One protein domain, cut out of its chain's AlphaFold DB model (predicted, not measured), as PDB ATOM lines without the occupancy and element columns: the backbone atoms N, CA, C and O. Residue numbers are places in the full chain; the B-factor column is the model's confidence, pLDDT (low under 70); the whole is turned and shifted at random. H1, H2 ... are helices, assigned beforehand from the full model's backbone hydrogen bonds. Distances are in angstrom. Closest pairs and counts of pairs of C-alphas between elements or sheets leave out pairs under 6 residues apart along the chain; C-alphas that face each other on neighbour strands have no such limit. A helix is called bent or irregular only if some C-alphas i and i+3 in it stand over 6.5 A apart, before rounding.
ATOM      1  N   PRO A 412     146.892 185.106 141.305       83.25
ATOM      2  CA  PRO A 412     146.674 186.526 141.558       83.25
ATOM      3  C   PRO A 412     145.172 186.867 141.611       83.25
ATOM      4  O   PRO A 412     144.418 186.310 140.811       83.25
ATOM      5  N   PRO A 413     144.710 187.782 142.490       86.50
ATOM      6  CA  PRO A 413     143.279 187.993 142.736       86.50
ATOM      7  C   PRO A 413     142.448 188.226 141.470       86.50
ATOM      8  O   PRO A 413     141.387 187.635 141.323       86.50
ATOM      9  N   HIS A 414     142.963 189.017 140.523       85.75
ATOM     10  CA  HIS A 414     142.298 189.271 139.242       85.75
ATOM     11  C   HIS A 414     142.137 187.994 138.395       85.75
ATOM     12  O   HIS A 414     141.060 187.717 137.870       85.75
ATOM     13  N   VAL A 415     143.188 187.170 138.331       88.38
ATOM     14  CA  VAL A 415     143.160 185.866 137.655       88.38
ATOM     15  C   VAL A 415     142.169 184.931 138.349       88.38
ATOM     16  O   VAL A 415     141.388 184.263 137.677       88.38
ATOM     17  N   GLN A 416     142.150 184.922 139.685       89.38
ATOM     18  CA  GLN A 416     141.202 184.128 140.463       89.38
ATOM     19  C   GLN A 416     139.753 184.552 140.202       89.38
ATOM     20  O   GLN A 416     138.904 183.689 140.010       89.38
ATOM     21  N   THR A 417     139.461 185.856 140.154       89.38
ATOM     22  CA  THR A 417     138.119 186.367 139.840       89.38
ATOM     23  C   THR A 417     137.655 185.896 138.469       89.38
ATOM     24  O   THR A 417     136.524 185.431 138.340       89.38
ATOM     25  N   TYR A 418     138.521 185.955 137.455       88.75
ATOM     26  CA  TYR A 418     138.158 185.459 136.134       88.75
ATOM     27  C   TYR A 418     137.962 183.941 136.108       88.75
ATOM     28  O   TYR A 418     137.011 183.466 135.496       88.75
ATOM     29  N   ILE A 419     138.826 183.174 136.786       89.88
ATOM     30  CA  ILE A 419     138.650 181.721 136.926       89.88
ATOM     31  C   ILE A 419     137.289 181.419 137.557       89.88
ATOM     32  O   ILE A 419     136.554 180.599 137.023       89.88
ATOM     33  N   THR A 420     136.903 182.133 138.616       91.25
ATOM     34  CA  THR A 420     135.590 181.968 139.254       91.25
ATOM     35  C   THR A 420     134.438 182.286 138.296       91.25
ATOM     36  O   THR A 420     133.513 181.489 138.187       91.25
ATOM     37  N   GLN A 421     134.505 183.387 137.542       89.69
ATOM     38  CA  GLN A 421     133.482 183.725 136.539       89.69
ATOM     39  C   GLN A 421     133.387 182.677 135.420       89.69
ATOM     40  O   GLN A 421     132.298 182.346 134.952       89.69
ATOM     41  N   LEU A 422     134.529 182.150 134.982       90.56
ATOM     42  CA  LEU A 422     134.601 181.095 133.979       90.56
ATOM     43  C   LEU A 422     134.014 179.784 134.514       90.56
ATOM     44  O   LEU A 422     133.226 179.147 133.817       90.56
ATOM     45  N   ASP A 423     134.344 179.413 135.749       91.12
ATOM     46  CA  ASP A 423     133.821 178.217 136.405       91.12
ATOM     47  C   ASP A 423     132.303 178.331 136.638       91.12
ATOM     48  O   ASP A 423     131.586 177.367 136.400       91.12
ATOM     49  N   GLU A 424     131.767 179.514 136.967       90.44
ATOM     50  CA  GLU A 424     130.312 179.750 137.020       90.44
ATOM     51  C   GLU A 424     129.626 179.484 135.670       90.44
ATOM     52  O   GLU A 424     128.540 178.902 135.615       90.44
ATOM     53  N   VAL A 425     130.251 179.895 134.561       91.19
ATOM     54  CA  VAL A 425     129.746 179.602 133.211       91.19
ATOM     55  C   VAL A 425     129.803 178.099 132.933       91.19
ATOM     56  O   VAL A 425     128.837 177.548 132.403       91.19
ATOM     57  N   VAL A 426     130.891 177.424 133.311       91.62
ATOM     58  CA  VAL A 426     131.029 175.968 133.149       91.62
ATOM     59  C   VAL A 426     129.980 175.217 133.968       91.62
ATOM     60  O   VAL A 426     129.322 174.330 133.427       91.62
ATOM     61  N   GLU A 427     129.748 175.590 135.223       90.75
ATOM     62  CA  GLU A 427     128.741 174.951 136.076       90.75
ATOM     63  C   GLU A 427     127.325 175.100 135.510       90.75
ATOM     64  O   GLU A 427     126.553 174.138 135.488       90.75
ATOM     65  N   LEU A 428     127.004 176.257 134.920       89.19
ATOM     66  CA  LEU A 428     125.759 176.409 134.168       89.19
ATOM     67  C   LEU A 428     125.691 175.430 132.990       89.19
ATOM     68  O   LEU A 428     124.654 174.796 132.803       89.19
ATOM     69  N   THR A 429     126.778 175.248 132.231       90.31
ATOM     70  CA  THR A 429     126.792 174.273 131.123       90.31
ATOM     71  C   THR A 429     126.687 172.813 131.564       90.31
ATOM     72  O   THR A 429     126.205 171.985 130.789       90.31
ATOM     73  N   ARG A 430     127.119 172.491 132.788       90.38
ATOM     74  CA  ARG A 430     127.062 171.136 133.350       90.38
ATOM     75  C   ARG A 430     125.684 170.783 133.896       90.38
ATOM     76  O   ARG A 430     125.231 169.653 133.705       90.38
ATOM     77  N   HIS A 431     125.046 171.726 134.590       84.88
ATOM     78  CA  HIS A 431     123.893 171.414 135.439       84.88
ATOM     79  C   HIS A 431     122.740 172.430 135.390       84.88
ATOM     80  O   HIS A 431     121.651 172.114 135.865       84.88
ATOM     81  N   GLY A 432     122.941 173.636 134.852       78.44
ATOM     82  CA  GLY A 432     122.065 174.781 135.139       78.44
ATOM     83  C   GLY A 432     121.220 175.329 133.988       78.44
ATOM     84  O   GLY A 432     120.424 176.231 134.232       78.44
ATOM     85  N   LEU A 433     121.392 174.857 132.746       86.31
ATOM     86  CA  LEU A 433     120.743 175.483 131.578       86.31
ATOM     87  C   LEU A 433     119.420 174.844 131.154       86.31
ATOM     88  O   LEU A 433     118.468 175.566 130.880       86.31
ATOM     89  N   LEU A 434     119.367 173.515 131.053       91.00
ATOM     90  CA  LEU A 434     118.175 172.797 130.600       91.00
ATOM     91  C   LEU A 434     117.276 172.404 131.778       91.00
ATOM     92  O   LEU A 434     117.763 171.828 132.755       91.00
ATOM     93  N   ALA A 435     115.974 172.665 131.662       89.44
ATOM     94  CA  ALA A 435     114.980 172.290 132.661       89.44
ATOM     95  C   ALA A 435     114.906 170.760 132.823       89.44
ATOM     96  O   ALA A 435     114.875 170.014 131.842       89.44
ATOM     97  N   GLN A 436     114.879 170.275 134.070       85.25
ATOM     98  CA  GLN A 436     114.852 168.832 134.347       85.25
ATOM     99  C   GLN A 436     113.574 168.160 133.839       85.25
ATOM    100  O   GLN A 436     113.636 167.028 133.368       85.25
ATOM    101  N   GLU A 437     112.442 168.864 133.890       84.88
ATOM    102  CA  GLU A 437     111.160 168.400 133.350       84.88
ATOM    103  C   GLU A 437     111.242 168.122 131.843       84.88
ATOM    104  O   GLU A 437     110.892 167.032 131.397       84.88
ATOM    105  N   ASP A 438     111.840 169.033 131.070       86.25
ATOM    106  CA  ASP A 438     111.988 168.867 129.622       86.25
ATOM    107  C   ASP A 438     112.931 167.721 129.237       86.25
ATOM    108  O   ASP A 438     112.798 167.157 128.150       86.25
ATOM    109  N   LEU A 439     113.895 167.382 130.098       87.19
ATOM    110  CA  LEU A 439     114.776 166.227 129.912       87.19
ATOM    111  C   LEU A 439     114.092 164.916 130.318       87.19
ATOM    112  O   LEU A 439     114.247 163.912 129.622       87.19
ATOM    113  N   ALA A 440     113.335 164.921 131.418       85.56
ATOM    114  CA  ALA A 440     112.596 163.756 131.897       85.56
ATOM    115  C   ALA A 440     111.509 163.323 130.897       85.56
ATOM    116  O   ALA A 440     111.355 162.127 130.643       85.56
ATOM    117  N   ASP A 441     110.841 164.286 130.252       86.50
ATOM    118  CA  ASP A 441     109.837 164.065 129.200       86.50
ATOM    119  C   ASP A 441     110.354 163.231 128.013       86.50
ATOM    120  O   ASP A 441     109.570 162.604 127.295       86.50
ATOM    121  N   LEU A 442     111.668 163.232 127.759       87.56
ATOM    122  CA  LEU A 442     112.250 162.621 126.564       87.56
ATOM    123  C   LEU A 442     112.534 161.122 126.686       87.56
ATOM    124  O   LEU A 442     112.796 160.500 125.658       87.56
ATOM    125  N   SER A 443     112.487 160.542 127.892       86.81
ATOM    126  CA  SER A 443     112.837 159.127 128.138       86.81
ATOM    127  C   SER A 443     114.155 158.702 127.458       86.81
ATOM    128  O   SER A 443     114.213 157.679 126.778       86.81
ATOM    129  N   LEU A 444     115.209 159.518 127.587       92.19
ATOM    130  CA  LEU A 444     116.481 159.280 126.893       92.19
ATOM    131  C   LEU A 444     117.175 157.999 127.397       92.19
ATOM    132  O   LEU A 444     117.202 157.758 128.610       92.19
ATOM    133  N   PRO A 445     117.770 157.190 126.498       93.62
ATOM    134  CA  PRO A 445     118.359 155.907 126.867       93.62
ATOM    135  C   PRO A 445     119.611 156.074 127.737       93.62
ATOM    136  O   PRO A 445     120.375 157.027 127.585       93.62
ATOM    137  N   GLN A 446     119.838 155.119 128.637       94.12
ATOM    138  CA  GLN A 446     121.075 154.987 129.412       94.12
ATOM    139  C   GLN A 446     121.836 153.738 128.956       94.12
ATOM    140  O   GLN A 446     121.192 152.810 128.456       94.12
ATOM    141  N   PRO A 447     123.171 153.689 129.119       93.75
ATOM    142  CA  PRO A 447     123.936 152.494 128.801       93.75
ATOM    143  C   PRO A 447     123.430 151.279 129.569       93.75
ATOM    144  O   PRO A 447     123.154 151.353 130.769       93.75
ATOM    145  N   GLU A 448     123.308 150.155 128.872       91.94
ATOM    146  CA  GLU A 448     122.861 148.911 129.479       91.94
ATOM    147  C   GLU A 448     123.879 148.410 130.520       91.94
ATOM    148  O   GLU A 448     125.083 148.656 130.380       91.94
ATOM    149  N   PRO A 449     123.438 147.715 131.589       87.69
ATOM    150  CA  PRO A 449     124.322 147.325 132.692       87.69
ATOM    151  C   PRO A 449     125.531 146.473 132.273       87.69
ATOM    152  O   PRO A 449     126.567 146.483 132.938       87.69
ATOM    153  N   ASP A 450     125.404 145.728 131.177       88.50
ATOM    154  CA  ASP A 450     126.434 144.869 130.596       88.50
ATOM    155  C   ASP A 450     127.555 145.651 129.886       88.50
ATOM    156  O   ASP A 450     128.686 145.164 129.820       88.50
ATOM    157  N   THR A 451     127.293 146.886 129.443       85.69
ATOM    158  CA  THR A 451     128.289 147.762 128.797       85.69
ATOM    159  C   THR A 451     129.383 148.244 129.754       85.69
ATOM    160  O   THR A 451     130.475 148.600 129.310       85.69
ATOM    161  N   LYS A 452     129.103 148.275 131.069       87.00
ATOM    162  CA  LYS A 452     129.944 148.900 132.113       87.00
ATOM    163  C   LYS A 452     130.293 150.375 131.843       87.00
ATOM    164  O   LYS A 452     131.239 150.892 132.440       87.00
ATOM    165  N   ALA A 453     129.562 151.052 130.958       86.88
ATOM    166  CA  ALA A 453     129.741 152.474 130.704       86.88
ATOM    167  C   ALA A 453     129.118 153.312 131.835       86.88
ATOM    168  O   ALA A 453     128.157 152.899 132.487       86.88
ATOM    169  N   ALA A 454     129.681 154.495 132.086       87.62
ATOM    170  CA  ALA A 454     129.129 155.425 133.067       87.62
ATOM    171  C   ALA A 454     127.775 155.990 132.586       87.62
ATOM    172  O   ALA A 454     127.587 156.151 131.377       87.62
ATOM    173  N   PRO A 455     126.850 156.338 133.503       91.12
ATOM    174  CA  PRO A 455     125.603 157.001 133.137       91.12
ATOM    175  C   PRO A 455     125.850 158.271 132.320       91.12
ATOM    176  O   PRO A 455     126.708 159.091 132.656       91.12
ATOM    177  N   ILE A 456     125.064 158.455 131.263       92.00
ATOM    178  CA  ILE A 456     125.187 159.610 130.379       92.00
ATOM    179  C   ILE A 456     124.503 160.807 131.033       92.00
ATOM    180  O   ILE A 456     123.288 160.812 131.263       92.00
ATOM    181  N   ALA A 457     125.278 161.865 131.262       91.75
ATOM    182  CA  ALA A 457     124.767 163.175 131.640       91.75
ATOM    183  C   ALA A 457     124.162 163.885 130.412       91.75
ATOM    184  O   ALA A 457     124.778 164.774 129.821       91.75
ATOM    185  N   TRP A 458     122.947 163.487 130.014       92.38
ATOM    186  CA  TRP A 458     122.267 163.993 128.810       92.38
ATOM    187  C   TRP A 458     122.153 165.518 128.753       92.38
ATOM    188  O   TRP A 458     122.304 166.093 127.678       92.38
ATOM    189  N   HIS A 459     121.968 166.176 129.900       92.69
ATOM    190  CA  HIS A 459     122.018 167.635 130.006       92.69
ATOM    191  C   HIS A 459     123.318 168.202 129.416       92.69
ATOM    192  O   HIS A 459     123.294 168.970 128.454       92.69
ATOM    193  N   ALA A 460     124.454 167.778 129.972       93.00
ATOM    194  CA  ALA A 460     125.775 168.250 129.586       93.00
ATOM    195  C   ALA A 460     126.120 167.876 128.139       93.00
ATOM    196  O   ALA A 460     126.696 168.687 127.417       93.00
ATOM    197  N   LEU A 461     125.724 166.679 127.689       94.31
ATOM    198  CA  LEU A 461     125.956 166.212 126.320       94.31
ATOM    199  C   LEU A 461     125.197 167.069 125.293       94.31
ATOM    200  O   LEU A 461     125.782 167.500 124.294       94.31
ATOM    201  N   ILE A 462     123.916 167.370 125.544       94.00
ATOM    202  CA  ILE A 462     123.100 168.224 124.664       94.00
ATOM    203  C   ILE A 462     123.667 169.646 124.632       94.00
ATOM    204  O   ILE A 462     123.880 170.193 123.546       94.00
ATOM    205  N   VAL A 463     123.974 170.229 125.798       93.38
ATOM    206  CA  VAL A 463     124.588 171.563 125.894       93.38
ATOM    207  C   VAL A 463     125.917 171.606 125.138       93.38
ATOM    208  O   VAL A 463     126.123 172.513 124.330       93.38
ATOM    209  N   GLN A 464     126.790 170.609 125.325       93.81
ATOM    210  CA  GLN A 464     128.057 170.493 124.606       93.81
ATOM    211  C   GLN A 464     127.836 170.481 123.089       93.81
ATOM    212  O   GLN A 464     128.464 171.259 122.370       93.81
ATOM    213  N   GLY A 465     126.943 169.624 122.586       92.88
ATOM    214  CA  GLY A 465     126.707 169.482 121.149       92.88
ATOM    215  C   GLY A 465     126.093 170.727 120.503       92.88
ATOM    216  O   GLY A 465     126.528 171.138 119.420       92.88
ATOM    217  N   LEU A 466     125.132 171.368 121.177       92.94
ATOM    218  CA  LEU A 466     124.515 172.613 120.711       92.94
ATOM    219  C   LEU A 466     125.509 173.775 120.731       92.94
ATOM    220  O   LEU A 466     125.650 174.468 119.724       92.94
ATOM    221  N   LEU A 467     126.246 173.955 121.828       91.94
ATOM    222  CA  LEU A 467     127.197 175.056 121.983       91.94
ATOM    223  C   LEU A 467     128.418 174.896 121.065       91.94
ATOM    224  O   LEU A 467     128.891 175.872 120.487       91.94
ATOM    225  N   HIS A 468     128.898 173.666 120.851       91.75
ATOM    226  CA  HIS A 468     129.990 173.397 119.913       91.75
ATOM    227  C   HIS A 468     129.595 173.716 118.459       91.75
ATOM    228  O   HIS A 468     130.408 174.241 117.687       91.75
ATOM    229  N   SER A 469     128.341 173.426 118.093       91.12
ATOM    230  CA  SER A 469     127.803 173.630 116.742       91.12
ATOM    231  C   SER A 469     127.333 175.066 116.485       91.12
ATOM    232  O   SER A 469     127.476 175.571 115.373       91.12
ATOM    233  N   GLN A 470     126.808 175.745 117.509       91.88
ATOM    234  CA  GLN A 470     126.324 177.127 117.463       91.88
ATOM    235  C   GLN A 470     127.046 178.005 118.508       91.88
ATOM    236  O   GLN A 470     126.403 178.583 119.384       91.88
ATOM    237  N   PRO A 471     128.377 178.189 118.405       91.25
ATOM    238  CA  PRO A 471     129.181 178.879 119.423       91.25
ATOM    239  C   PRO A 471     128.880 180.379 119.575       91.25
ATOM    240  O   PRO A 471     129.388 181.031 120.477       91.25
ATOM    241  N   LEU A 472     128.081 180.960 118.677       89.94
ATOM    242  CA  LEU A 472     127.645 182.357 118.769       89.94
ATOM    243  C   LEU A 472     126.237 182.510 119.354       89.94
ATOM    244  O   LEU A 472     125.801 183.646 119.528       89.94
ATOM    245  N   LEU A 473     125.525 181.396 119.586       89.88
ATOM    246  CA  LEU A 473     124.137 181.363 120.054       89.88
ATOM    247  C   LEU A 473     123.283 182.428 119.343       89.88
ATOM    248  O   LEU A 473     122.825 183.415 119.922       89.88
ATOM    249  N   LYS A 474     123.141 182.291 118.018       88.88
ATOM    250  CA  LYS A 474     122.274 183.190 117.236       88.88
ATOM    251  C   LYS A 474     120.827 183.089 117.752       88.88
ATOM    252  O   LYS A 474     120.460 182.018 118.216       88.88
ATOM    253  N   PRO A 475     119.988 184.134 117.639       85.81
ATOM    254  CA  PRO A 475     118.627 184.099 118.189       85.81
ATOM    255  C   PRO A 475     117.735 182.991 117.606       85.81
ATOM    256  O   PRO A 475     116.896 182.433 118.305       85.81
ATOM    257  N   ALA A 476     117.915 182.659 116.324       88.38
ATOM    258  CA  ALA A 476     117.145 181.610 115.669       88.38
ATOM    259  C   ALA A 476     117.694 180.212 116.024       88.38
ATOM    260  O   ALA A 476     118.905 180.001 115.882       88.38
ATOM    261  N   PRO A 477     116.836 179.257 116.435       88.00
ATOM    262  CA  PRO A 477     117.250 177.882 116.687       88.00
ATOM    263  C   PRO A 477     117.633 177.148 115.392       88.00
ATOM    264  O   PRO A 477     117.138 177.493 114.311       88.00
ATOM    265  N   PRO A 478     118.506 176.126 115.473       88.94
ATOM    266  CA  PRO A 478     118.790 175.260 114.337       88.94
ATOM    267  C   PRO A 478     117.527 174.491 113.924       88.94
ATOM    268  O   PRO A 478     116.757 174.043 114.771       88.94
ATOM    269  N   LYS A 479     117.315 174.352 112.610       86.50
ATOM    270  CA  LYS A 479     116.160 173.629 112.046       86.50
ATOM    271  C   LYS A 479     116.299 172.109 112.153       86.50
ATOM    272  O   LYS A 479     115.298 171.408 112.199       86.50
ATOM    273  N   GLU A 480     117.535 171.630 112.180       90.94
ATOM    274  CA  GLU A 480     117.894 170.216 112.214       90.94
ATOM    275  C   GLU A 480     118.885 169.964 113.348       90.94
ATOM    276  O   GLU A 480     119.564 170.886 113.818       90.94
ATOM    277  N   LEU A 481     118.970 168.707 113.780       90.69
ATOM    278  CA  LEU A 481     119.900 168.297 114.820       90.69
ATOM    279  C   LEU A 481     121.346 168.523 114.333       90.69
ATOM    280  O   LEU A 481     121.732 167.961 113.309       90.69
ATOM    281  N   PRO A 482     122.167 169.331 115.026       92.81
ATOM    282  CA  PRO A 482     123.504 169.636 114.533       92.81
ATOM    283  C   PRO A 482     124.403 168.397 114.464       92.81
ATOM    284  O   PRO A 482     124.458 167.626 115.421       92.81
ATOM    285  N   ASN A 483     125.195 168.264 113.394       90.06
ATOM    286  CA  ASN A 483     126.105 167.124 113.201       90.06
ATOM    287  C   ASN A 483     127.046 166.882 114.392       90.06
ATOM    288  O   ASN A 483     127.329 165.738 114.724       90.06
ATOM    289  N   GLY A 484     127.511 167.941 115.064       87.44
ATOM    290  CA  GLY A 484     128.358 167.791 116.252       87.44
ATOM    291  C   GLY A 484     127.637 167.111 117.420       87.44
ATOM    292  O   GLY A 484     128.247 166.331 118.141       87.44
ATOM    293  N   LEU A 485     126.336 167.361 117.590       93.38
ATOM    294  CA  LEU A 485     125.519 166.682 118.597       93.38
ATOM    295  C   LEU A 485     125.208 165.240 118.177       93.38
ATOM    296  O   LEU A 485     125.294 164.345 119.009       93.38
ATOM    297  N   VAL A 486     124.931 165.003 116.891       94.69
ATOM    298  CA  VAL A 486     124.772 163.646 116.333       94.69
ATOM    299  C   VAL A 486     125.997 162.785 116.648       94.69
ATOM    300  O   VAL A 486     125.854 161.719 117.238       94.69
ATOM    301  N   GLN A 487     127.198 163.292 116.357       94.06
ATOM    302  CA  GLN A 487     128.454 162.588 116.623       94.06
ATOM    303  C   GLN A 487     128.667 162.285 118.113       94.06
ATOM    304  O   GLN A 487     129.161 161.215 118.450       94.06
ATOM    305  N   LEU A 488     128.295 163.201 119.015       94.00
ATOM    306  CA  LEU A 488     128.425 162.977 120.461       94.00
ATOM    307  C   LEU A 488     127.469 161.902 120.984       94.00
ATOM    308  O   LEU A 488     127.846 161.162 121.891       94.00
ATOM    309  N   ILE A 489     126.257 161.820 120.421       94.44
ATOM    310  CA  ILE A 489     125.281 160.769 120.739       94.44
ATOM    311  C   ILE A 489     125.788 159.418 120.233       94.44
ATOM    312  O   ILE A 489     125.810 158.450 120.985       94.44
ATOM    313  N   GLU A 490     126.243 159.363 118.980       94.69
ATOM    314  CA  GLU A 490     126.724 158.130 118.342       94.69
ATOM    315  C   GLU A 490     128.031 157.606 118.957       94.69
ATOM    316  O   GLU A 490     128.305 156.410 118.900       94.69
ATOM    317  N   ALA A 491     128.814 158.475 119.602       93.62
ATOM    318  CA  ALA A 491     130.008 158.088 120.350       93.62
ATOM    319  C   ALA A 491     129.706 157.346 121.667       93.62
ATOM    320  O   ALA A 491     130.628 156.802 122.273       93.62
ATOM    321  N   GLN A 492     128.452 157.333 122.137       93.38
ATOM    322  CA  GLN A 492     128.074 156.621 123.359       93.38
ATOM    323  C   GLN A 492     127.788 155.146 123.071       93.38
ATOM    324  O   GLN A 492     127.010 154.818 122.175       93.38
ATOM    325  N   THR A 493     128.349 154.254 123.883       92.94
ATOM    326  CA  THR A 493     128.010 152.825 123.849       92.94
ATOM    327  C   THR A 493     126.770 152.584 124.704       92.94
ATOM    328  O   THR A 493     126.874 152.506 125.926       92.94
ATOM    329  N   LEU A 494     125.593 152.499 124.076       93.50
ATOM    330  CA  LEU A 494     124.322 152.264 124.771       93.50
ATOM    331  C   LEU A 494     124.013 150.772 124.932       93.50
ATOM    332  O   LEU A 494     123.473 150.379 125.959       93.50
ATOM    333  N   SER A 495     124.385 149.952 123.947       94.00
ATOM    334  CA  SER A 495     124.259 148.492 123.976       94.00
ATOM    335  C   SER A 495     125.469 147.836 123.311       94.00
ATOM    336  O   SER A 495     126.093 148.425 122.424       94.00
ATOM    337  N   LEU A 496     125.809 146.616 123.734       92.69
ATOM    338  CA  LEU A 496     126.835 145.798 123.076       92.69
ATOM    339  C   LEU A 496     126.331 145.164 121.770       92.69
ATOM    340  O   LEU A 496     127.145 144.750 120.945       92.69
ATOM    341  N   ASP A 497     125.010 145.101 121.572       94.12
ATOM    342  CA  ASP A 497     124.394 144.657 120.322       94.12
ATOM    343  C   ASP A 497     124.349 145.812 119.296       94.12
ATOM    344  O   ASP A 497     123.695 146.826 119.557       94.12
ATOM    345  N   PRO A 498     125.012 145.696 118.124       93.44
ATOM    346  CA  PRO A 498     125.081 146.774 117.138       93.44
ATOM    347  C   PRO A 498     123.721 147.253 116.609       93.44
ATOM    348  O   PRO A 498     123.542 148.458 116.400       93.44
ATOM    349  N   GLU A 499     122.761 146.347 116.393       94.69
ATOM    350  CA  GLU A 499     121.440 146.706 115.858       94.69
ATOM    351  C   GLU A 499     120.635 147.490 116.896       94.69
ATOM    352  O   GLU A 499     120.134 148.586 116.619       94.69
ATOM    353  N   ARG A 500     120.597 146.982 118.132       94.19
ATOM    354  CA  ARG A 500     119.973 147.659 119.271       94.19
ATOM    355  C   ARG A 500     120.644 148.989 119.600       94.19
ATOM    356  O   ARG A 500     119.945 149.971 119.827       94.19
ATOM    357  N   ASN A 501     121.974 149.059 119.574       93.38
ATOM    358  CA  ASN A 501     122.712 150.301 119.805       93.38
ATOM    359  C   ASN A 501     122.337 151.373 118.766       93.38
ATOM    360  O   ASN A 501     122.079 152.521 119.121       93.38
ATOM    361  N   THR A 502     122.205 150.974 117.497       95.06
ATOM    362  CA  THR A 502     121.773 151.864 116.408       95.06
ATOM    363  C   THR A 502     120.330 152.345 116.597       95.06
ATOM    364  O   THR A 502     120.045 153.528 116.392       95.06
ATOM    365  N   ALA A 503     119.422 151.460 117.024       95.25
ATOM    366  CA  ALA A 503     118.040 151.823 117.337       95.25
ATOM    367  C   ALA A 503     117.970 152.842 118.488       95.25
ATOM    368  O   ALA A 503     117.355 153.894 118.337       95.25
ATOM    369  N   LEU A 504     118.698 152.600 119.584       94.94
ATOM    370  CA  LEU A 504     118.759 153.513 120.729       94.94
ATOM    371  C   LEU A 504     119.364 154.879 120.360       94.94
ATOM    372  O   LEU A 504     118.878 155.915 120.819       94.94
ATOM    373  N   HIS A 505     120.386 154.918 119.494       96.06
ATOM    374  CA  HIS A 505     120.898 156.181 118.944       96.06
ATOM    375  C   HIS A 505     119.838 156.913 118.117       96.06
ATOM    376  O   HIS A 505     119.724 158.136 118.219       96.06
ATOM    377  N   SER A 506     119.072 156.198 117.288       95.00
ATOM    378  CA  SER A 506     117.979 156.777 116.495       95.00
ATOM    379  C   SER A 506     116.890 157.374 117.388       95.00
ATOM    380  O   SER A 506     116.507 158.531 117.192       95.00
ATOM    381  N   ASP A 507     116.463 156.634 118.410       94.25
ATOM    382  CA  ASP A 507     115.449 157.067 119.372       94.25
ATOM    383  C   ASP A 507     115.902 158.318 120.131       94.25
ATOM    384  O   ASP A 507     115.166 159.306 120.202       94.25
ATOM    385  N   ALA A 508     117.149 158.332 120.616       94.75
ATOM    386  CA  ALA A 508     117.731 159.494 121.278       94.75
ATOM    387  C   ALA A 508     117.775 160.722 120.352       94.75
ATOM    388  O   ALA A 508     117.353 161.813 120.742       94.75
ATOM    389  N   LYS A 509     118.236 160.559 119.102       95.88
ATOM    390  CA  LYS A 509     118.278 161.645 118.105       95.88
ATOM    391  C   LYS A 509     116.880 162.200 117.825       95.88
ATOM    392  O   LYS A 509     116.699 163.421 117.795       95.88
ATOM    393  N   GLN A 510     115.882 161.331 117.659       94.06
ATOM    394  CA  GLN A 510     114.499 161.744 117.423       94.06
ATOM    395  C   GLN A 510     113.910 162.466 118.643       94.06
ATOM    396  O   GLN A 510     113.265 163.505 118.483       94.06
ATOM    397  N   ALA A 511     114.151 161.957 119.852       93.50
ATOM    398  CA  ALA A 511     113.693 162.560 121.099       93.50
ATOM    399  C   ALA A 511     114.271 163.971 121.288       93.50
ATOM    400  O   ALA A 511     113.513 164.929 121.447       93.50
ATOM    401  N   VAL A 512     115.593 164.134 121.160       93.56
ATOM    402  CA  VAL A 512     116.254 165.445 121.280       93.56
ATOM    403  C   VAL A 512     115.756 166.424 120.210       93.56
ATOM    404  O   VAL A 512     115.536 167.599 120.506       93.56
ATOM    405  N   THR A 513     115.500 165.951 118.987       93.56
ATOM    406  CA  THR A 513     114.982 166.794 117.895       93.56
ATOM    407  C   THR A 513     113.617 167.409 118.231       93.56
ATOM    408  O   THR A 513     113.386 168.576 117.913       93.56
ATOM    409  N   LYS A 514     112.733 166.688 118.941       92.06
ATOM    410  CA  LYS A 514     111.393 167.190 119.320       92.06
ATOM    411  C   LYS A 514     111.440 168.431 120.218       92.06
ATOM    412  O   LYS A 514     110.580 169.299 120.089       92.06
ATOM    413  N   LYS A 515     112.430 168.528 121.114       91.62
ATOM    414  CA  LYS A 515     112.600 169.650 122.064       91.62
ATOM    415  C   LYS A 515     113.764 170.583 121.686       91.62
ATOM    416  O   LYS A 515     114.076 171.501 122.438       91.62
ATOM    417  N   LEU A 516     114.370 170.412 120.506       91.31
ATOM    418  CA  LEU A 516     115.562 171.151 120.064       91.31
ATOM    419  C   LEU A 516     115.405 172.676 120.169       91.31
ATOM    420  O   LEU A 516     116.295 173.358 120.677       91.31
ATOM    421  N   GLY A 517     114.266 173.211 119.720       90.38
ATOM    422  CA  GLY A 517     113.970 174.643 119.811       90.38
ATOM    423  C   GLY A 517     113.870 175.143 121.255       90.38
ATOM    424  O   GLY A 517     114.418 176.199 121.563       90.38
ATOM    425  N   ALA A 518     113.238 174.364 122.141       91.06
ATOM    426  CA  ALA A 518     113.094 174.691 123.559       91.06
ATOM    427  C   ALA A 518     114.450 174.667 124.280       91.06
ATOM    428  O   ALA A 518     114.815 175.647 124.927       91.06
ATOM    429  N   PHE A 519     115.252 173.615 124.077       92.69
ATOM    430  CA  PHE A 519     116.609 173.533 124.630       92.69
ATOM    431  C   PHE A 519     117.492 174.687 124.156       92.69
ATOM    432  O   PHE A 519     118.192 175.313 124.950       92.69
ATOM    433  N   TYR A 520     117.420 175.033 122.871       92.38
ATOM    434  CA  TYR A 520     118.194 176.142 122.327       92.38
ATOM    435  C   TYR A 520     117.749 177.512 122.874       92.38
ATOM    436  O   TYR A 520     118.586 178.396 123.070       92.38
ATOM    437  N   GLN A 521     116.453 177.699 123.144       90.81
ATOM    438  CA  GLN A 521     115.932 178.903 123.803       90.81
ATOM    439  C   GLN A 521     116.395 179.004 125.261       90.81
ATOM    440  O   GLN A 521     116.831 180.074 125.683       90.81
ATOM    441  N   GLN A 522     116.388 177.894 126.001       91.81
ATOM    442  CA  GLN A 522     116.876 177.832 127.385       91.81
ATOM    443  C   GLN A 522     118.375 178.146 127.500       91.81
ATOM    444  O   GLN A 522     118.822 178.679 128.510       91.81
ATOM    445  N   MET A 523     119.156 177.906 126.441       91.00
ATOM    446  CA  MET A 523     120.571 178.285 126.375       91.00
ATOM    447  C   MET A 523     120.814 179.769 126.043       91.00
ATOM    448  O   MET A 523     121.942 180.235 126.193       91.00
ATOM    449  N   GLN A 524     119.813 180.546 125.607       89.31
ATOM    450  CA  GLN A 524     120.018 181.955 125.223       89.31
ATOM    451  C   GLN A 524     120.600 182.845 126.339       89.31
ATOM    452  O   GLN A 524     121.479 183.651 126.026       89.31
ATOM    453  N   PRO A 525     120.221 182.708 127.628       87.31
ATOM    454  CA  PRO A 525     120.831 183.479 128.715       87.31
ATOM    455  C   PRO A 525     122.345 183.261 128.853       87.31
ATOM    456  O   PRO A 525     123.062 184.162 129.293       87.31
ATOM    457  N   LEU A 526     122.857 182.097 128.423       89.31
ATOM    458  CA  LEU A 526     124.292 181.806 128.411       89.31
ATOM    459  C   LEU A 526     125.052 182.782 127.512       89.31
ATOM    460  O   LEU A 526     126.188 183.136 127.815       89.31
ATOM    461  N   LYS A 527     124.422 183.257 126.433       88.06
ATOM    462  CA  LYS A 527     125.030 184.211 125.509       88.06
ATOM    463  C   LYS A 527     125.462 185.484 126.223       88.06
ATOM    464  O   LYS A 527     126.610 185.869 126.075       88.06
ATOM    465  N   ALA A 528     124.587 186.085 127.032       86.38
ATOM    466  CA  ALA A 528     124.901 187.313 127.761       86.38
ATOM    467  C   ALA A 528     126.044 187.103 128.770       86.38
ATOM    468  O   ALA A 528     126.901 187.970 128.925       86.38
ATOM    469  N   LYS A 529     126.098 185.930 129.418       88.00
ATOM    470  CA  LYS A 529     127.190 185.564 130.332       88.00
ATOM    471  C   LYS A 529     128.515 185.355 129.597       88.00
ATOM    472  O   LYS A 529     129.525 185.888 130.035       88.00
ATOM    473  N   ILE A 530     128.506 184.646 128.466       88.44
ATOM    474  CA  ILE A 530     129.681 184.482 127.595       88.44
ATOM    475  C   ILE A 530     130.114 185.835 127.024       88.44
ATOM    476  O   ILE A 530     131.304 186.110 126.971       88.44
ATOM    477  N   ASP A 531     129.175 186.686 126.615       85.69
ATOM    478  CA  ASP A 531     129.451 188.047 126.152       85.69
ATOM    479  C   ASP A 531     130.118 188.873 127.247       85.69
ATOM    480  O   ASP A 531     131.107 189.532 126.968       85.69
ATOM    481  N   THR A 532     129.627 188.780 128.485       84.75
ATOM    482  CA  THR A 532     130.202 189.486 129.638       84.75
ATOM    483  C   THR A 532     131.597 188.958 129.985       84.75
ATOM    484  O   THR A 532     132.511 189.738 130.237       84.75
ATOM    485  N   LEU A 533     131.779 187.635 129.968       84.00
ATOM    486  CA  LEU A 533     133.061 186.977 130.232       84.00
ATOM    487  C   LEU A 533     134.102 187.330 129.161       84.00
ATOM    488  O   LEU A 533     135.255 187.606 129.470       84.00
ATOM    489  N   LEU A 534     133.683 187.331 127.895       80.88
ATOM    490  CA  LEU A 534     134.513 187.642 126.733       80.88
ATOM    491  C   LEU A 534     134.376 189.113 126.306       80.88
ATOM    492  O   LEU A 534     134.610 189.415 125.135       80.88
ATOM    493  N   ASN A 535     133.931 189.993 127.218       69.81
ATOM    494  CA  ASN A 535     133.571 191.387 126.946       69.81
ATOM    495  C   ASN A 535     134.609 192.051 126.028       69.81
ATOM    496  O   ASN A 535     135.794 192.099 126.352       69.81
ATOM    497  N   ALA A 536     134.164 192.617 124.905       53.09
ATOM    498  CA  ALA A 536     134.984 193.528 124.109       53.09
ATOM    499  C   ALA A 536     134.179 194.778 123.761       53.09
ATOM    500  O   ALA A 536     133.002 194.671 123.394       53.09
ATOM    501  N   PRO A 537     134.829 195.957 123.832       47.31
ATOM    502  CA  PRO A 537     135.204 196.564 122.554       47.31
ATOM    503  C   PRO A 537     136.583 197.269 122.454       47.31
ATOM    504  O   PRO A 537     136.694 198.164 121.621       47.31
ATOM    505  N   SER A 538     137.653 196.927 123.202       50.69
ATOM    506  CA  SER A 538     138.925 197.694 123.048       50.69
ATOM    507  C   SER A 538     140.239 197.089 123.583       50.69
ATOM    508  O   SER A 538     141.154 197.845 123.906       50.69
ATOM    509  N   HIS A 539     140.391 195.764 123.696       54.78
ATOM    510  CA  HIS A 539     141.708 195.192 124.038       54.78
ATOM    511  C   HIS A 539     142.328 194.497 122.837       54.78
ATOM    512  O   HIS A 539     143.279 195.054 122.319       54.78
ATOM    513  N   LEU A 540     141.776 193.376 122.353       56.59
ATOM    514  CA  LEU A 540     142.230 192.669 121.142       56.59
ATOM    515  C   LEU A 540     141.915 193.488 119.871       56.59
ATOM    516  O   LEU A 540     140.978 193.172 119.140       56.59
ATOM    517  N   ALA A 541     142.645 194.577 119.625       54.00
ATOM    518  CA  ALA A 541     142.582 195.302 118.359       54.00
ATOM    519  C   ALA A 541     143.194 194.420 117.258       54.00
ATOM    520  O   ALA A 541     144.328 193.966 117.379       54.00
ATOM    521  N   GLY A 542     142.441 194.126 116.196       63.41
ATOM    522  CA  GLY A 542     142.887 193.210 115.146       63.41
ATOM    523  C   GLY A 542     141.810 192.918 114.106       63.41
ATOM    524  O   GLY A 542     140.752 193.548 114.099       63.41
ATOM    525  N   ASP A 543     142.082 191.955 113.225       72.62
ATOM    526  CA  ASP A 543     141.140 191.503 112.197       72.62
ATOM    527  C   ASP A 543     139.825 190.990 112.837       72.62
ATOM    528  O   ASP A 543     139.851 190.019 113.607       72.62
ATOM    529  N   PRO A 544     138.658 191.592 112.516       81.31
ATOM    530  CA  PRO A 544     137.360 191.143 113.017       81.31
ATOM    531  C   PRO A 544     137.084 189.655 112.766       81.31
ATOM    532  O   PRO A 544     136.397 189.011 113.566       81.31
ATOM    533  N   ALA A 545     137.614 189.087 111.675       84.44
ATOM    534  CA  ALA A 545     137.454 187.672 111.365       84.44
ATOM    535  C   ALA A 545     138.256 186.781 112.328       84.44
ATOM    536  O   ALA A 545     137.701 185.809 112.857       84.44
ATOM    537  N   ALA A 546     139.512 187.137 112.616       83.31
ATOM    538  CA  ALA A 546     140.361 186.430 113.575       83.31
ATOM    539  C   ALA A 546     139.767 186.466 114.990       83.31
ATOM    540  O   ALA A 546     139.663 185.428 115.647       83.31
ATOM    541  N   TYR A 547     139.274 187.629 115.431       84.19
ATOM    542  CA  TYR A 547     138.594 187.753 116.724       84.19
ATOM    543  C   TYR A 547     137.341 186.870 116.799       84.19
ATOM    544  O   TYR A 547     137.137 186.123 117.762       84.19
ATOM    545  N   LEU A 548     136.510 186.891 115.753       87.31
ATOM    546  CA  LEU A 548     135.321 186.047 115.683       87.31
ATOM    547  C   LEU A 548     135.683 184.555 115.721       87.31
ATOM    548  O   LEU A 548     134.967 183.758 116.334       87.31
ATOM    549  N   GLN A 549     136.771 184.161 115.062       89.25
ATOM    550  CA  GLN A 549     137.274 182.792 115.079       89.25
ATOM    551  C   GLN A 549     137.769 182.383 116.469       89.25
ATOM    552  O   GLN A 549     137.322 181.350 116.973       89.25
ATOM    553  N   TRP A 550     138.615 183.195 117.106       89.62
ATOM    554  CA  TRP A 550     139.075 182.985 118.482       89.62
ATOM    555  C   TRP A 550     137.889 182.792 119.432       89.62
ATOM    556  O   TRP A 550     137.802 181.783 120.135       89.62
ATOM    557  N   ARG A 551     136.897 183.683 119.358       89.44
ATOM    558  CA  ARG A 551     135.693 183.617 120.188       89.44
ATOM    559  C   ARG A 551     134.939 182.299 120.003       89.44
ATOM    560  O   ARG A 551     134.536 181.672 120.982       89.44
ATOM    561  N   LYS A 552     134.769 181.839 118.758       92.00
ATOM    562  CA  LYS A 552     134.148 180.530 118.480       92.00
ATOM    563  C   LYS A 552     134.937 179.385 119.116       92.00
ATOM    564  O   LYS A 552     134.328 178.429 119.586       92.00
ATOM    565  N   LEU A 553     136.267 179.455 119.113       92.56
ATOM    566  CA  LEU A 553     137.126 178.427 119.700       92.56
ATOM    567  C   LEU A 553     137.039 178.405 121.229       92.56
ATOM    568  O   LEU A 553     136.914 177.318 121.793       92.56
ATOM    569  N   VAL A 554     137.024 179.566 121.892       91.25
ATOM    570  CA  VAL A 554     136.838 179.653 123.352       91.25
ATOM    571  C   VAL A 554     135.503 179.039 123.762       91.25
ATOM    572  O   VAL A 554     135.466 178.163 124.624       91.25
ATOM    573  N   VAL A 555     134.412 179.404 123.084       92.69
ATOM    574  CA  VAL A 555     133.083 178.848 123.381       92.69
ATOM    575  C   VAL A 555     133.029 177.336 123.147       92.69
ATOM    576  O   VAL A 555     132.421 176.612 123.930       92.69
ATOM    577  N   ARG A 556     133.714 176.818 122.120       92.88
ATOM    578  CA  ARG A 556     133.841 175.365 121.916       92.88
ATOM    579  C   ARG A 556     134.631 174.680 123.028       92.88
ATOM    580  O   ARG A 556     134.312 173.538 123.343       92.88
ATOM    581  N   GLN A 557     135.637 175.329 123.619       92.12
ATOM    582  CA  GLN A 557     136.323 174.767 124.786       92.12
ATOM    583  C   GLN A 557     135.427 174.758 126.025       92.12
ATOM    584  O   GLN A 557     135.376 173.736 126.702       92.12
ATOM    585  N   ILE A 558     134.659 175.825 126.266       92.44
ATOM    586  CA  ILE A 558     133.642 175.853 127.333       92.44
ATOM    587  C   ILE A 558     132.620 174.723 127.117       92.44
ATOM    588  O   ILE A 558     132.280 173.993 128.045       92.44
ATOM    589  N   ALA A 559     132.181 174.505 125.875       92.06
ATOM    590  CA  ALA A 559     131.277 173.407 125.539       92.06
ATOM    591  C   ALA A 559     131.877 172.035 125.888       92.06
ATOM    592  O   ALA A 559     131.195 171.192 126.460       92.06
ATOM    593  N   ARG A 560     133.161 171.808 125.575       91.06
ATOM    594  CA  ARG A 560     133.859 170.547 125.883       91.06
ATOM    595  C   ARG A 560     133.986 170.288 127.382       91.06
ATOM    596  O   ARG A 560     133.995 169.131 127.781       91.06
ATOM    597  N   THR A 561     134.059 171.328 128.211       90.19
ATOM    598  CA  THR A 561     134.127 171.157 129.670       90.19
ATOM    599  C   THR A 561     132.811 170.763 130.328       90.19
ATOM    600  O   THR A 561     132.836 170.307 131.471       90.19
ATOM    601  N   ALA A 562     131.680 170.864 129.619       88.44
ATOM    602  CA  ALA A 562     130.383 170.442 130.146       88.44
ATOM    603  C   ALA A 562     130.372 168.953 130.538       88.44
ATOM    604  O   ALA A 562     129.718 168.575 131.501       88.44
ATOM    605  N   THR A 563     131.128 168.105 129.838       87.12
ATOM    606  CA  THR A 563     131.235 166.662 130.126       87.12
ATOM    607  C   THR A 563     132.599 166.252 130.690       87.12
ATOM    608  O   THR A 563     132.817 165.077 130.971       87.12
ATOM    609  N   ALA A 564     133.527 167.198 130.869       87.38
ATOM    610  CA  ALA A 564     134.868 166.913 131.372       87.38
ATOM    611  C   ALA A 564     134.914 166.887 132.906       87.38
ATOM    612  O   ALA A 564     134.284 167.712 133.567       87.38
ATOM    613  N   GLU A 565     135.763 166.021 133.462       84.44
ATOM    614  CA  GLU A 565     135.986 165.908 134.911       84.44
ATOM    615  C   GLU A 565     136.709 167.130 135.512       84.44
ATOM    616  O   GLU A 565     136.550 167.426 136.692       84.44
ATOM    617  N   SER A 566     137.490 167.870 134.713       86.50
ATOM    618  CA  SER A 566     138.311 169.001 135.172       86.50
ATOM    619  C   SER A 566     138.270 170.195 134.210       86.50
ATOM    620  O   SER A 566     138.183 170.026 132.992       86.50
ATOM    621  N   THR A 567     138.384 171.409 134.760       88.31
ATOM    622  CA  THR A 567     138.453 172.687 134.027       88.31
ATOM    623  C   THR A 567     139.884 173.158 133.741       88.31
ATOM    624  O   THR A 567     140.072 174.143 133.030       88.31
ATOM    625  N   THR A 568     140.915 172.431 134.189       86.56
ATOM    626  CA  THR A 568     142.324 172.851 134.051       86.56
ATOM    627  C   THR A 568     142.739 173.121 132.602       86.56
ATOM    628  O   THR A 568     143.427 174.103 132.321       86.56
ATOM    629  N   GLU A 569     142.325 172.275 131.652       87.25
ATOM    630  CA  GLU A 569     142.643 172.503 130.236       87.25
ATOM    631  C   GLU A 569     141.939 173.747 129.686       87.25
ATOM    632  O   GLU A 569     142.525 174.476 128.887       87.25
ATOM    633  N   LEU A 570     140.710 174.034 130.119       90.88
ATOM    634  CA  LEU A 570     140.010 175.258 129.736       90.88
ATOM    635  C   LEU A 570     140.737 176.491 130.275       90.88
ATOM    636  O   LEU A 570     140.991 177.413 129.503       90.88
ATOM    637  N   HIS A 571     141.139 176.480 131.550       89.88
ATOM    638  CA  HIS A 571     141.921 177.567 132.145       89.88
ATOM    639  C   HIS A 571     143.176 177.842 131.306       89.88
ATOM    640  O   HIS A 571     143.363 178.957 130.817       89.88
ATOM    641  N   LYS A 572     143.973 176.811 131.001       89.81
ATOM    642  CA  LYS A 572     145.173 176.966 130.160       89.81
ATOM    643  C   LYS A 572     144.886 177.540 128.769       89.81
ATOM    644  O   LYS A 572     145.743 178.225 128.228       89.81
ATOM    645  N   ASN A 573     143.724 177.265 128.174       91.12
ATOM    646  CA  ASN A 573     143.365 177.753 126.836       91.12
ATOM    647  C   ASN A 573     142.881 179.212 126.806       91.12
ATOM    648  O   ASN A 573     142.875 179.815 125.736       91.12
ATOM    649  N   VAL A 574     142.402 179.753 127.930       89.62
ATOM    650  CA  VAL A 574     141.665 181.031 127.947       89.62
ATOM    651  C   VAL A 574     142.406 182.124 128.720       89.62
ATOM    652  O   VAL A 574     142.253 183.298 128.402       89.62
ATOM    653  N   LEU A 575     143.263 181.772 129.681       89.88
ATOM    654  CA  LEU A 575     143.933 182.744 130.561       89.88
ATOM    655  C   LEU A 575     144.840 183.750 129.844       89.88
ATOM    656  O   LEU A 575     144.986 184.879 130.295       89.88
ATOM    657  N   LEU A 576     145.431 183.380 128.710       91.31
ATOM    658  CA  LEU A 576     146.229 184.324 127.918       91.31
ATOM    659  C   LEU A 576     145.372 185.384 127.214       91.31
ATOM    660  O   LEU A 576     145.908 186.354 126.694       91.31
ATOM    661  N   SER A 577     144.051 185.200 127.186       86.56
ATOM    662  CA  SER A 577     143.097 186.128 126.575       86.56
ATOM    663  C   SER A 577     142.450 187.087 127.584       86.56
ATOM    664  O   SER A 577     141.548 187.832 127.208       86.56
ATOM    665  N   LEU A 578     142.869 187.055 128.857       85.25
ATOM    666  CA  LEU A 578     142.368 187.972 129.883       85.25
ATOM    667  C   LEU A 578     142.676 189.433 129.530       85.25
ATOM    668  O   LEU A 578     143.739 189.715 128.968       85.25
ATOM    669  N   PRO A 579     141.823 190.383 129.956       79.12
ATOM    670  CA  PRO A 579     142.243 191.771 130.091       79.12
ATOM    671  C   PRO A 579     143.488 191.844 130.985       79.12
ATOM    672  O   PRO A 579     143.538 191.199 132.035       79.12
TER     673      PRO A 579
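What this domain is: This is residues 412 to 579 of the 744 residues of an uncharacterized protein of Pseudomonas fluorescens (UniProt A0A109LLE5). This is an elongated body of helices with H3 in its middle: H1, H6, H7 and H8 gather toward one end, and H4 with the long, kinked H5 reaches toward the other. H1, H4 and H7 pack on H3, while H6 packs on H1 and H8 folds back along H7; residues 541 to 547 stick out. The printed part has 168 residues with eight named helices, H1 to H8 in order, and no named strand: all helix. It is compact, with a radius of gyration of the C-alphas of 17.2 A, and spans 53 by 33 by 28 A.

Where its parts are: Find C-alpha 413 at (143.279, 187.993, 142.736); from there H1, residues 413 to 432, runs 26.1 A to C-alpha 432 at (122.065, 174.781, 135.139). Next come H2, residues 436 to 440, H3, residues 458 to 469, and H4, residues 483 to 490. H5, residues 498 to 522, is the longest helix and covers 33.7 A; look near residue 515 for its kink of 61 degrees. H5 is irregular, with C-alphas 514 and 517 7.9 A apart. H6 holds residues 524 to 533, and H7, residues 544 to 561, measures 26.2 A. H8, residues 568 to 577, is irregular too, with C-alphas 573 and 576 7.2 A apart, and it ends at C-alpha 577 at (143.097, 186.128, 126.575).

How they stand to each other: Start at H3. Its residues 459 to 464 touch residues 429 to 431 of H1 at a steep tilt of 66 degrees, the closest C-alphas being those of Arg 430 and Ala 460, 4.9 A apart. H3 and H4 form a helical hairpin, closest at the C-alphas of Gly 465 and Leu 485, 4.0 A. H3 and H7 touch at a shallow tilt of 14 degrees, opposite ways, closest at the C-alphas of Gln 464 and Ala 559, 4.4 A. H4 and H5 form a hairpin, closest at the C-alphas of Glu 490 and His 505, 6.2 A; H7 and H8 form another, closest at those of Gln 557 and Leu 570, 6.2 A. H6 touches H1 at a shallow tilt of 12 degrees, with the C-alphas of Val 425 and Lys 529 7.1 A apart. H2 is close to but not clearly touching H5, with the C-alphas of Asp 438 and Lys 515 7.6 A apart. Every O i to N i+4 pair is within hydrogen-bond range in H1, H2, H3, H4 and H7, against 18 of 21 in H5, 4 of 6 in H6 and 4 of 6 in H8.

The domain as a whole: The two farthest C-alphas, those of Asp 497 and Ser 538, are 55.1 A apart. The printed part has no cut; its long links are residues 441 to 457 and 470 to 482. Confidence is low, under 70, at residues 535 to 542.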